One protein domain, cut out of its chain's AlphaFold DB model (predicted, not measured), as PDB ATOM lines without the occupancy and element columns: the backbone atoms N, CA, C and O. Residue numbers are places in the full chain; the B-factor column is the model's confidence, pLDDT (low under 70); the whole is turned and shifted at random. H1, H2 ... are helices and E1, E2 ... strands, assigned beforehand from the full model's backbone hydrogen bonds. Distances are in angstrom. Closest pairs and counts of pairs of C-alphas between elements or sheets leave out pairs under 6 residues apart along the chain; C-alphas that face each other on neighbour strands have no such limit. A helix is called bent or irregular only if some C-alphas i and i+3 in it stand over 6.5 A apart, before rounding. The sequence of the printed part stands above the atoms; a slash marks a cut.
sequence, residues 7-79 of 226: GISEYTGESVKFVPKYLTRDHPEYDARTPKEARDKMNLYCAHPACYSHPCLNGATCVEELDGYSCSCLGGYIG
ATOM      1  N   GLY A   7      23.974 -43.693   3.101       85.00
ATOM      2  CA  GLY A   7      23.404 -45.003   2.794       85.00
ATOM      3  C   GLY A   7      22.277 -44.885   1.771       85.00
ATOM      4  O   GLY A   7      21.843 -43.782   1.448       85.00
ATOM      5  N   ILE A   8      21.794 -46.015   1.260       82.38
ATOM      6  CA  ILE A   8      20.595 -46.058   0.412       82.38
ATOM      7  C   ILE A   8      19.436 -46.575   1.259       82.38
ATOM      8  O   ILE A   8      19.573 -47.593   1.932       82.38
ATOM      9  N   SER A   9      18.305 -45.876   1.230       75.12
ATOM     10  CA  SER A   9      17.075 -46.350   1.859       75.12
ATOM     11  C   SER A   9      16.552 -47.592   1.154       75.12
ATOM     12  O   SER A   9      16.297 -47.561  -0.049       75.12
ATOM     13  N   GLU A  10      16.313 -48.665   1.901       77.19
ATOM     14  CA  GLU A  10      15.679 -49.872   1.359       77.19
ATOM     15  C   GLU A  10      14.201 -49.649   0.989       77.19
ATOM     16  O   GLU A  10      13.649 -50.397   0.186       77.19
ATOM     17  N   TYR A  11      13.568 -48.602   1.531       72.19
ATOM     18  CA  TYR A  11      12.154 -48.294   1.295       72.19
ATOM     19  C   TYR A  11      11.931 -47.390   0.083       72.19
ATOM     20  O   TYR A  11      11.003 -47.620  -0.688       72.19
ATOM     21  N   THR A  12      12.759 -46.353  -0.081       79.81
ATOM     22  CA  THR A  12      12.590 -45.362  -1.161       79.81
ATOM     23  C   THR A  12      13.639 -45.485  -2.263       79.81
ATOM     24  O   THR A  12      13.453 -44.934  -3.343       79.81
ATOM     25  N   GLY A  13      14.738 -46.209  -2.023       82.44
ATOM     26  CA  GLY A  13      15.876 -46.285  -2.942       82.44
ATOM     27  C   GLY A  13      16.705 -44.999  -3.014       82.44
ATOM     28  O   GLY A  13      17.610 -44.898  -3.842       82.44
ATOM     29  N   GLU A  14      16.417 -44.005  -2.172       87.00
ATOM     30  CA  GLU A  14      17.100 -42.710  -2.177       87.00
ATOM     31  C   GLU A  14      18.364 -42.720  -1.310       87.00
ATOM     32  O   GLU A  14      18.468 -43.460  -0.330       87.00
ATOM     33  N   SER A  15      19.320 -41.854  -1.657       88.62
ATOM     34  CA  SER A  15      20.514 -41.610  -0.842       88.62
ATOM     35  C   SER A  15      20.147 -40.812   0.412       88.62
ATOM     36  O   SER A  15      19.649 -39.690   0.314       88.62
ATOM     37  N   VAL A  16      20.420 -41.372   1.588       88.00
ATOM     38  CA  VAL A  16      20.157 -40.766   2.898       88.00
ATOM     39  C   VAL A  16      21.480 -40.525   3.611       88.00
ATOM     40  O   VAL A  16      22.302 -41.430   3.750       88.00
ATOM     41  N   LYS A  17      21.693 -39.298   4.094       90.94
ATOM     42  CA  LYS A  17      22.853 -38.972   4.929       90.94
ATOM     43  C   LYS A  17      22.630 -39.514   6.340       90.94
ATOM     44  O   LYS A  17      21.687 -39.086   7.003       90.94
ATOM     45  N   PHE A  18      23.488 -40.418   6.811       88.44
ATOM     46  CA  PHE A  18      23.433 -40.852   8.205       88.44
ATOM     47  C   PHE A  18      23.939 -39.767   9.150       88.44
ATOM     48  O   PHE A  18      24.748 -38.911   8.780       88.44
ATOM     49  N   VAL A  19      23.467 -39.833  10.390       88.19
ATOM     50  CA  VAL A  19      23.828 -38.896  11.455       88.19
ATOM     51  C   VAL A  19      24.387 -39.645  12.664       88.19
ATOM     52  O   VAL A  19      23.995 -40.790  12.909       88.19
ATOM     53  N   PRO A  20      25.316 -39.029  13.412       87.50
ATOM     54  CA  PRO A  20      25.836 -39.615  14.638       87.50
ATOM     55  C   PRO A  20      24.755 -39.635  15.730       87.50
ATOM     56  O   PRO A  20      24.112 -38.619  15.988       87.50
ATOM     57  N   LYS A  21      24.587 -40.785  16.384       84.50
ATOM     58  CA  LYS A  21      23.629 -41.033  17.473       84.50
ATOM     59  C   LYS A  21      24.312 -41.662  18.674       84.50
ATOM     60  O   LYS A  21      25.252 -42.435  18.500       84.50
ATOM     61  N   TYR A  22      23.834 -41.361  19.880       79.88
ATOM     62  CA  TYR A  22      24.359 -41.986  21.093       79.88
ATOM     63  C   TYR A  22      24.029 -43.475  21.150       79.88
ATOM     64  O   TYR A  22      22.903 -43.894  20.900       79.88
ATOM     65  N   LEU A  23      25.013 -44.277  21.545       79.00
ATOM     66  CA  LEU A  23      24.830 -45.700  21.788       79.00
ATOM     67  C   LEU A  23      24.095 -45.902  23.125       79.00
ATOM     68  O   LEU A  23      24.691 -45.807  24.205       79.00
ATOM     69  N   THR A  24      22.788 -46.146  23.060       76.19
ATOM     70  CA  THR A  24      21.928 -46.379  24.231       76.19
ATOM     71  C   THR A  24      21.957 -47.848  24.664       76.19
ATOM     72  O   THR A  24      22.428 -48.712  23.929       76.19
ATOM     73  N   ARG A  25      21.450 -48.151  25.871       76.25
ATOM     74  CA  ARG A  25      21.407 -49.520  26.433       76.25
ATOM     75  C   ARG A  25      20.690 -50.538  25.553       76.25
ATOM     76  O   ARG A  25      20.993 -51.724  25.651       76.25
ATOM     77  N   ASP A  26      19.750 -50.059  24.753       73.75
ATOM     78  CA  ASP A  26      18.866 -50.881  23.935       73.75
ATOM     79  C   ASP A  26      19.470 -51.163  22.548       73.75
ATOM     80  O   ASP A  26      18.927 -51.955  21.780       73.75
ATOM     81  N   HIS A  27      20.612 -50.543  22.223       75.56
ATOM     82  CA  HIS A  27      21.316 -50.771  20.967       75.56
ATOM     83  C   HIS A  27      22.072 -52.116  20.992       75.56
ATOM     84  O   HIS A  27      22.767 -52.398  21.970       75.56
ATOM     85  N   PRO A  28      22.036 -52.935  19.921       76.69
ATOM     86  CA  PRO A  28      22.700 -54.245  19.887       76.69
ATOM     87  C   PRO A  28      24.213 -54.201  20.136       76.69
ATOM     88  O   PRO A  28      24.794 -55.160  20.636       76.69
ATOM     89  N   GLU A  29      24.855 -53.085  19.794       75.56
ATOM     90  CA  GLU A  29      26.295 -52.881  20.001       75.56
ATOM     91  C   GLU A  29      26.635 -52.368  21.415       75.56
ATOM     92  O   GLU A  29      27.805 -52.151  21.734       75.56
ATOM     93  N   TYR A  30      25.637 -52.152  22.281       76.06
ATOM     94  CA  TYR A  30      25.856 -51.680  23.643       76.06
ATOM     95  C   TYR A  30      26.447 -52.776  24.534       76.06
ATOM     96  O   TYR A  30      25.777 -53.737  24.908       76.06
ATOM     97  N   ASP A  31      27.700 -52.588  24.958       78.31
ATOM     98  CA  ASP A  31      28.330 -53.425  25.982       78.31
ATOM     99  C   ASP A  31      28.337 -52.713  27.343       78.31
ATOM    100  O   ASP A  31      29.057 -51.735  27.576       78.31
ATOM    101  N   ALA A  32      27.548 -53.244  28.283       77.75
ATOM    102  CA  ALA A  32      27.468 -52.753  29.656       77.75
ATOM    103  C   ALA A  32      28.796 -52.865  30.432       77.75
ATOM    104  O   ALA A  32      28.946 -52.204  31.460       77.75
ATOM    105  N   ARG A  33      29.743 -53.690  29.961       80.69
ATOM    106  CA  ARG A  33      31.074 -53.879  30.558       80.69
ATOM    107  C   ARG A  33      32.057 -52.778  30.162       80.69
ATOM    108  O   ARG A  33      33.096 -52.644  30.806       80.69
ATOM    109  N   THR A  34      31.740 -51.977  29.143       74.19
ATOM    110  CA  THR A  34      32.567 -50.838  28.735       74.19
ATOM    111  C   THR A  34      32.547 -49.758  29.829       74.19
ATOM    112  O   THR A  34      31.458 -49.330  30.232       74.19
ATOM    113  N   PRO A  35      33.712 -49.288  30.325       77.81
ATOM    114  CA  PRO A  35      33.780 -48.267  31.370       77.81
ATOM    115  C   PRO A  35      33.012 -47.001  30.982       77.81
ATOM    116  O   PRO A  35      33.151 -46.514  29.862       77.81
ATOM    117  N   LYS A  36      32.235 -46.434  31.914       69.81
ATOM    118  CA  LYS A  36      31.384 -45.256  31.663       69.81
ATOM    119  C   LYS A  36      32.156 -44.090  31.032       69.81
ATOM    120  O   LYS A  36      31.688 -43.512  30.067       69.81
ATOM    121  N   GLU A  37      33.373 -43.830  31.496       67.38
ATOM    122  CA  GLU A  37      34.253 -42.776  30.967       67.38
ATOM    123  C   GLU A  37      34.728 -43.025  29.526       67.38
ATOM    124  O   GLU A  37      35.041 -42.073  28.817       67.38
ATOM    125  N   ALA A  38      34.795 -44.286  29.084       62.69
ATOM    126  CA  ALA A  38      35.080 -44.649  27.695       62.69
ATOM    127  C   ALA A  38      33.817 -44.547  26.824       62.69
ATOM    128  O   ALA A  38      33.899 -44.087  25.688       62.69
ATOM    129  N   ARG A  39      32.645 -44.883  27.385       62.75
ATOM    130  CA  ARG A  39      31.348 -44.699  26.719       62.75
ATOM    131  C   ARG A  39      31.023 -43.224  26.481       62.75
ATOM    132  O   ARG A  39      30.612 -42.850  25.392       62.75
ATOM    133  N   ASP A  40      31.278 -42.384  27.478       60.66
ATOM    134  CA  ASP A  40      31.016 -40.943  27.422       60.66
ATOM    135  C   ASP A  40      32.005 -40.213  26.482       60.66
ATOM    136  O   ASP A  40      31.769 -39.067  26.106       60.66
ATOM    137  N   LYS A  41      33.109 -40.868  26.073       66.00
ATOM    138  CA  LYS A  41      34.145 -40.292  25.197       66.00
ATOM    139  C   LYS A  41      34.002 -40.633  23.710       66.00
ATOM    140  O   LYS A  41      34.509 -39.851  22.910       66.00
ATOM    141  N   MET A  42      33.357 -41.740  23.318       62.03
ATOM    142  CA  MET A  42      33.127 -42.057  21.895       62.03
ATOM    143  C   MET A  42      32.076 -43.154  21.649       62.03
ATOM    144  O   MET A  42      32.349 -44.129  20.956       62.03
ATOM    145  N   ASN A  43      30.860 -43.003  22.169       70.19
ATOM    146  CA  ASN A  43      29.759 -43.913  21.830       70.19
ATOM    147  C   ASN A  43      28.785 -43.269  20.849       70.19
ATOM    148  O   ASN A  43      27.604 -43.107  21.153       70.19
ATOM    149  N   LEU A  44      29.300 -42.880  19.684       77.00
ATOM    150  CA  LEU A  44      28.471 -42.461  18.564       77.00
ATOM    151  C   LEU A  44      28.507 -43.543  17.487       77.00
ATOM    152  O   LEU A  44      29.585 -43.990  17.102       77.00
ATOM    153  N   TYR A  45      27.340 -43.935  16.992       80.44
ATOM    154  CA  TYR A  45      27.199 -44.760  15.794       80.44
ATOM    155  C   TYR A  45      26.430 -43.983  14.727       80.44
ATOM    156  O   TYR A  45      25.774 -42.984  15.026       80.44
ATOM    157  N   CYS A  46      26.536 -44.410  13.473       85.44
ATOM    158  CA  CYS A  46      25.812 -43.780  12.376       85.44
ATOM    159  C   CYS A  46      24.470 -44.477  12.167       85.44
ATOM    160  O   CYS A  46      24.427 -45.691  11.979       85.44
ATOM    161  N   ALA A  47      23.389 -43.701  12.169       85.56
ATOM    162  CA  ALA A  47      22.031 -44.196  11.966       85.56
ATOM    163  C   ALA A  47      21.270 -43.340  10.950       85.56
ATOM    164  O   ALA A  47      21.680 -42.218  10.624       85.56
ATOM    165  N   HIS A  48      20.122 -43.849  10.491       88.50
ATOM    166  CA  HIS A  48      19.139 -43.008   9.817       88.50
ATOM    167  C   HIS A  48      18.743 -41.835  10.728       88.50
ATOM    168  O   HIS A  48      18.561 -42.043  11.933       88.50
ATOM    169  N   PRO A  49      18.589 -40.618  10.173       88.88
ATOM    170  CA  PRO A  49      17.998 -39.514  10.908       88.88
ATOM    171  C   PRO A  49      16.632 -39.931  11.447       88.88
ATOM    172  O   PRO A  49      15.843 -40.549  10.732       88.88
ATOM    173  N   ALA A  50      16.336 -39.599  12.691       89.44
ATOM    174  CA  ALA A  50      15.057 -39.907  13.306       89.44
ATOM    175  C   ALA A  50      13.891 -39.210  12.578       89.44
ATOM    176  O   ALA A  50      12.797 -39.758  12.492       89.44
ATOM    177  N   CYS A  51      14.142 -38.061  11.949       92.69
ATOM    178  CA  CYS A  51      13.177 -37.393  11.081       92.69
ATOM    179  C   CYS A  51      12.921 -38.100   9.743       92.69
ATOM    180  O   CYS A  51      11.954 -37.765   9.060       92.69
ATOM    181  N   TYR A  52      13.737 -39.086   9.357       89.62
ATOM    182  CA  TYR A  52      13.583 -39.798   8.086       89.62
ATOM    183  C   TYR A  52      12.251 -40.560   7.991       89.62
ATOM    184  O   TYR A  52      11.663 -40.659   6.915       89.62
ATOM    185  N   SER A  53      11.723 -41.049   9.116       88.81
ATOM    186  CA  SER A  53      10.424 -41.731   9.164       88.81
ATOM    187  C   SER A  53       9.222 -40.781   9.136       88.81
ATOM    188  O   SER A  53       8.101 -41.247   9.304       88.81
ATOM    189  N   HIS A  54       9.438 -39.473   8.948       91.75
ATOM    190  CA  HIS A  54       8.401 -38.433   8.953       91.75
ATOM    191  C   HIS A  54       7.448 -38.537  10.159       91.75
ATOM    192  O   HIS A  54       6.235 -38.644   9.984       91.75
ATOM    193  N   PRO A  55       7.979 -38.530  11.395       94.81
ATOM    194  CA  PRO A  55       7.161 -38.804  12.570       94.81
ATOM    195  C   PRO A  55       6.189 -37.672  12.934       94.81
ATOM    196  O   PRO A  55       5.210 -37.918  13.628       94.81
ATOM    197  N   CYS A  56       6.455 -36.435  12.507       96.62
ATOM    198  CA  CYS A  56       5.624 -35.280  12.838       96.62
ATOM    199  C   CYS A  56       4.432 -35.158  11.880       96.62
ATOM    200  O   CYS A  56       4.601 -35.164  10.660       96.62
ATOM    201  N   LEU A  57       3.232 -35.010  12.433       94.19
ATOM    202  CA  LEU A  57       1.969 -34.918  11.706       94.19
ATOM    203  C   LEU A  57       1.560 -33.463  11.453       94.19
ATOM    204  O   LEU A  57       2.194 -32.515  11.916       94.19
ATOM    205  N   ASN A  58       0.479 -33.288  10.691       91.62
ATOM    206  CA  ASN A  58      -0.193 -32.000  10.488       91.62
ATOM    207  C   ASN A  58       0.726 -30.873   9.977       91.62
ATOM    208  O   ASN A  58       0.568 -29.705  10.328       91.62
ATOM    209  N   GLY A  59       1.701 -31.227   9.132       90.31
ATOM    210  CA  GLY A  59       2.642 -30.273   8.538       90.31
ATOM    211  C   GLY A  59       3.677 -29.710   9.515       90.31
ATOM    212  O   GLY A  59       4.347 -28.730   9.192       90.31
ATOM    213  N   ALA A  60       3.816 -30.303  10.704       95.06
ATOM    214  CA  ALA A  60       4.827 -29.918  11.674       95.06
ATOM    215  C   ALA A  60       6.250 -30.156  11.148       95.06
ATOM    216  O   ALA A  60       6.516 -31.063  10.357       95.06
ATOM    217  N   THR A  61       7.189 -29.332  11.616       96.25
ATOM    218  CA  THR A  61       8.601 -29.469  11.242       96.25
ATOM    219  C   THR A  61       9.279 -30.461  12.176       96.25
ATOM    220  O   THR A  61       9.296 -30.248  13.388       96.25
ATOM    221  N   CYS A  62       9.855 -31.524  11.616       96.50
ATOM    222  CA  CYS A  62      10.686 -32.444  12.382       96.50
ATOM    223  C   CYS A  62      12.082 -31.856  12.592       96.50
ATOM    224  O   CYS A  62      12.735 -31.429  11.638       96.50
ATOM    225  N   VAL A  63      12.525 -31.847  13.844       95.06
ATOM    226  CA  VAL A  63      13.844 -31.382  14.261       95.06
ATOM    227  C   VAL A  63      14.646 -32.590  14.718       95.06
ATOM    228  O   VAL A  63      14.261 -33.311  15.638       95.06
ATOM    229  N   GLU A  64      15.758 -32.827  14.031       90.94
ATOM    230  CA  GLU A  64      16.664 -33.925  14.340       90.94
ATOM    231  C   GLU A  64      17.430 -33.622  15.632       90.94
ATOM    232  O   GLU A  64      18.101 -32.595  15.730       90.94
ATOM    233  N   GLU A  65      17.378 -34.539  16.595       88.00
ATOM    234  CA  GLU A  65      18.097 -34.425  17.866       88.00
ATOM    235  C   GLU A  65      19.193 -35.496  17.956       88.00
ATOM    236  O   GLU A  65      19.189 -36.488  17.228       88.00
ATOM    237  N   LEU A  66      20.153 -35.343  18.869       81.88
ATOM    238  CA  LEU A  66      21.197 -36.362  19.090       81.88
ATOM    239  C   LEU A  66      20.632 -37.707  19.579       81.88
ATOM    240  O   LEU A  66      21.192 -38.758  19.268       81.88
ATOM    241  N   ASP A  67      19.522 -37.667  20.315       80.69
ATOM    242  CA  ASP A  67      18.844 -38.826  20.899       80.69
ATOM    243  C   ASP A  67      17.364 -38.843  20.482       80.69
ATOM    244  O   ASP A  67      16.456 -38.587  21.266       80.69
ATOM    245  N   GLY A  68      17.134 -39.049  19.183       88.06
ATOM    246  CA  GLY A  68      15.795 -39.071  18.581       88.06
ATOM    247  C   GLY A  68      15.471 -37.813  17.777       88.06
ATOM    248  O   GLY A  68      16.274 -37.395  16.941       88.06
ATOM    249  N   TYR A  69      14.273 -37.266  17.984       93.38
ATOM    250  CA  TYR A  69      13.735 -36.097  17.288       93.38
ATOM    251  C   TYR A  69      12.783 -35.317  18.197       93.38
ATOM    252  O   TYR A  69      12.276 -35.844  19.189       93.38
ATOM    253  N   SER A  70      12.491 -34.082  17.809       95.75
ATOM    254  CA  SER A  70      11.383 -33.298  18.342       95.75
ATOM    255  C   SER A  70      10.510 -32.766  17.200       95.75
ATOM    256  O   SER A  70      10.970 -32.602  16.069       95.75
ATOM    257  N   CYS A  71       9.225 -32.534  17.469       97.12
ATOM    258  CA  CYS A  71       8.304 -31.950  16.496       97.12
ATOM    259  C   CYS A  71       7.989 -30.503  16.873       97.12
ATOM    260  O   CYS A  71       7.438 -30.227  17.937       97.12
ATOM    261  N   SER A  72       8.307 -29.569  15.976       96.44
ATOM    262  CA  SER A  72       7.859 -28.183  16.077       96.44
ATOM    263  C   SER A  72       6.479 -28.062  15.440       96.44
ATOM    264  O   SER A  72       6.358 -27.937  14.216       96.44
ATOM    265  N   CYS A  73       5.440 -28.117  16.274       94.00
ATOM    266  CA  CYS A  73       4.055 -28.054  15.822       94.00
ATOM    267  C   CYS A  73       3.713 -26.708  15.185       94.00
ATOM    268  O   CYS A  73       4.141 -25.649  15.649       94.00
ATOM    269  N   LEU A  74       2.904 -26.758  14.126       89.06
ATOM    270  CA  LEU A  74       2.252 -25.564  13.608       89.06
ATOM    271  C   LEU A  74       1.212 -25.062  14.614       89.06
ATOM    272  O   LEU A  74       0.691 -25.824  15.433       89.06
ATOM    273  N   GLY A  75       0.908 -23.764  14.539       85.75
ATOM    274  CA  GLY A  75      -0.127 -23.158  15.369       85.75
ATOM    275  C   GLY A  75      -1.430 -23.946  15.262       85.75
ATOM    276  O   GLY A  75      -1.868 -24.261  14.159       85.75
ATOM    277  N   GLY A  76      -2.008 -24.285  16.414       83.81
ATOM    278  CA  GLY A  76      -3.242 -25.058  16.477       83.81
ATOM    279  C   GLY A  76      -3.090 -26.563  16.654       83.81
ATOM    280  O   GLY A  76      -4.111 -27.228  16.817       83.81
ATOM    281  N   TYR A  77      -1.862 -27.085  16.689       88.44
ATOM    282  CA  TYR A  77      -1.579 -28.488  16.984       88.44
ATOM    283  C   TYR A  77      -0.638 -28.638  18.186       88.44
ATOM    284  O   TYR A  77       0.233 -27.799  18.418       88.44
ATOM    285  N   ILE A  78      -0.815 -29.717  18.945       88.50
ATOM    286  CA  ILE A  78      -0.011 -30.139  20.099       88.50
ATOM    287  C   ILE A  78       0.144 -31.670  20.092       88.50
ATOM    288  O   ILE A  78      -0.398 -32.354  19.227       88.50
ATOM    289  N   GLY A  79       0.888 -32.210  21.055       89.12
ATOM    290  CA  GLY A  79       1.219 -33.635  21.128       89.12
ATOM    291  C   GLY A  79       2.669 -33.902  20.728       89.12
ATOM    292  O   GLY A  79       3.362 -33.014  20.231       89.12
TER     293      GLY A  79
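This is residues 7 to 79 of the 226 residues of an uncharacterized protein of Strongylocentrotus purpuratus (UniProt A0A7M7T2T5). Two small two-stranded sheets make two lobes: in one, the hairpin E4 and E5 has the short helix H2 packed close to it; in the other, the ribbon E2 and E3 has H1 at one end and E1 running on from the other. Residues 32 to 38 stick out at the H1 end, and residues 7 to 8 fold back beside E1. The printed part has 73 residues, with the order E1, E2, H1, E3, H2, E4, E5; both sheets are antiparallel, and E1 pairs with no named strand. The class is mixed, helices and strands, with under half of the residues in named elements. The whole is loose, with a radius of gyration of the C-alphas of 15.4 A, and only just flat, spanning 46 by 31 by 17 A.

Look first at E4, residues 61 to 65, and E5, residues 68 to 72, an antiparallel hairpin at 149 degrees; N 63 and O 70 are within hydrogen-bond range at 2.8 A. Next find H2, residues 50 to 53: its closest C-alpha pair with E4 is Cys 51 and Cys 62, 5.7 A, and with E5 Ala 50 and Gly 68, 5.4 A. Farther on, E2, residues 19 to 22, and E3, residues 44 to 47, are antiparallel at 131 degrees, with N 21 and O 45 2.8 A apart. E2 and E5 are only just apart, their closest C-alphas 8.2 A from each other. E1, residues 15 to 17, runs on into E2 at 47 degrees across one residue; residues 7 to 8 pair antiparallel with its residues 15 to 16. H1, residues 36 to 42, is apart from H2, E4 and E5, among others. In H1, 2 of 3 O i to N i+4 pairs are within hydrogen-bond range; H2 is too short for such a pair, and its one O i to N i+3 pair is not within range.

Find C-alpha 61 at (8.601, -29.469, 11.242); from there E4 runs 12.6 A, and E5 returns over 13.7 A to C-alpha 72 at (7.859, -28.183, 16.077). H2 measures 6.5 A and is neither bent nor irregular, but only just. E2 measures 10.1 A, E3 9.4 A and H1 10.4 A. E1, 6.8 A long, begins at C-alpha 15, (20.514, -41.610, -0.842).

The C-alphas farthest apart are those of Arg 33 and Gly 76, 47.0 A. The printed part has no cut. The link from E2 to H1, 13 residues, is long. Mean pLDDT of the printed part is 83.5; look for values under 70 at residues 36 to 42.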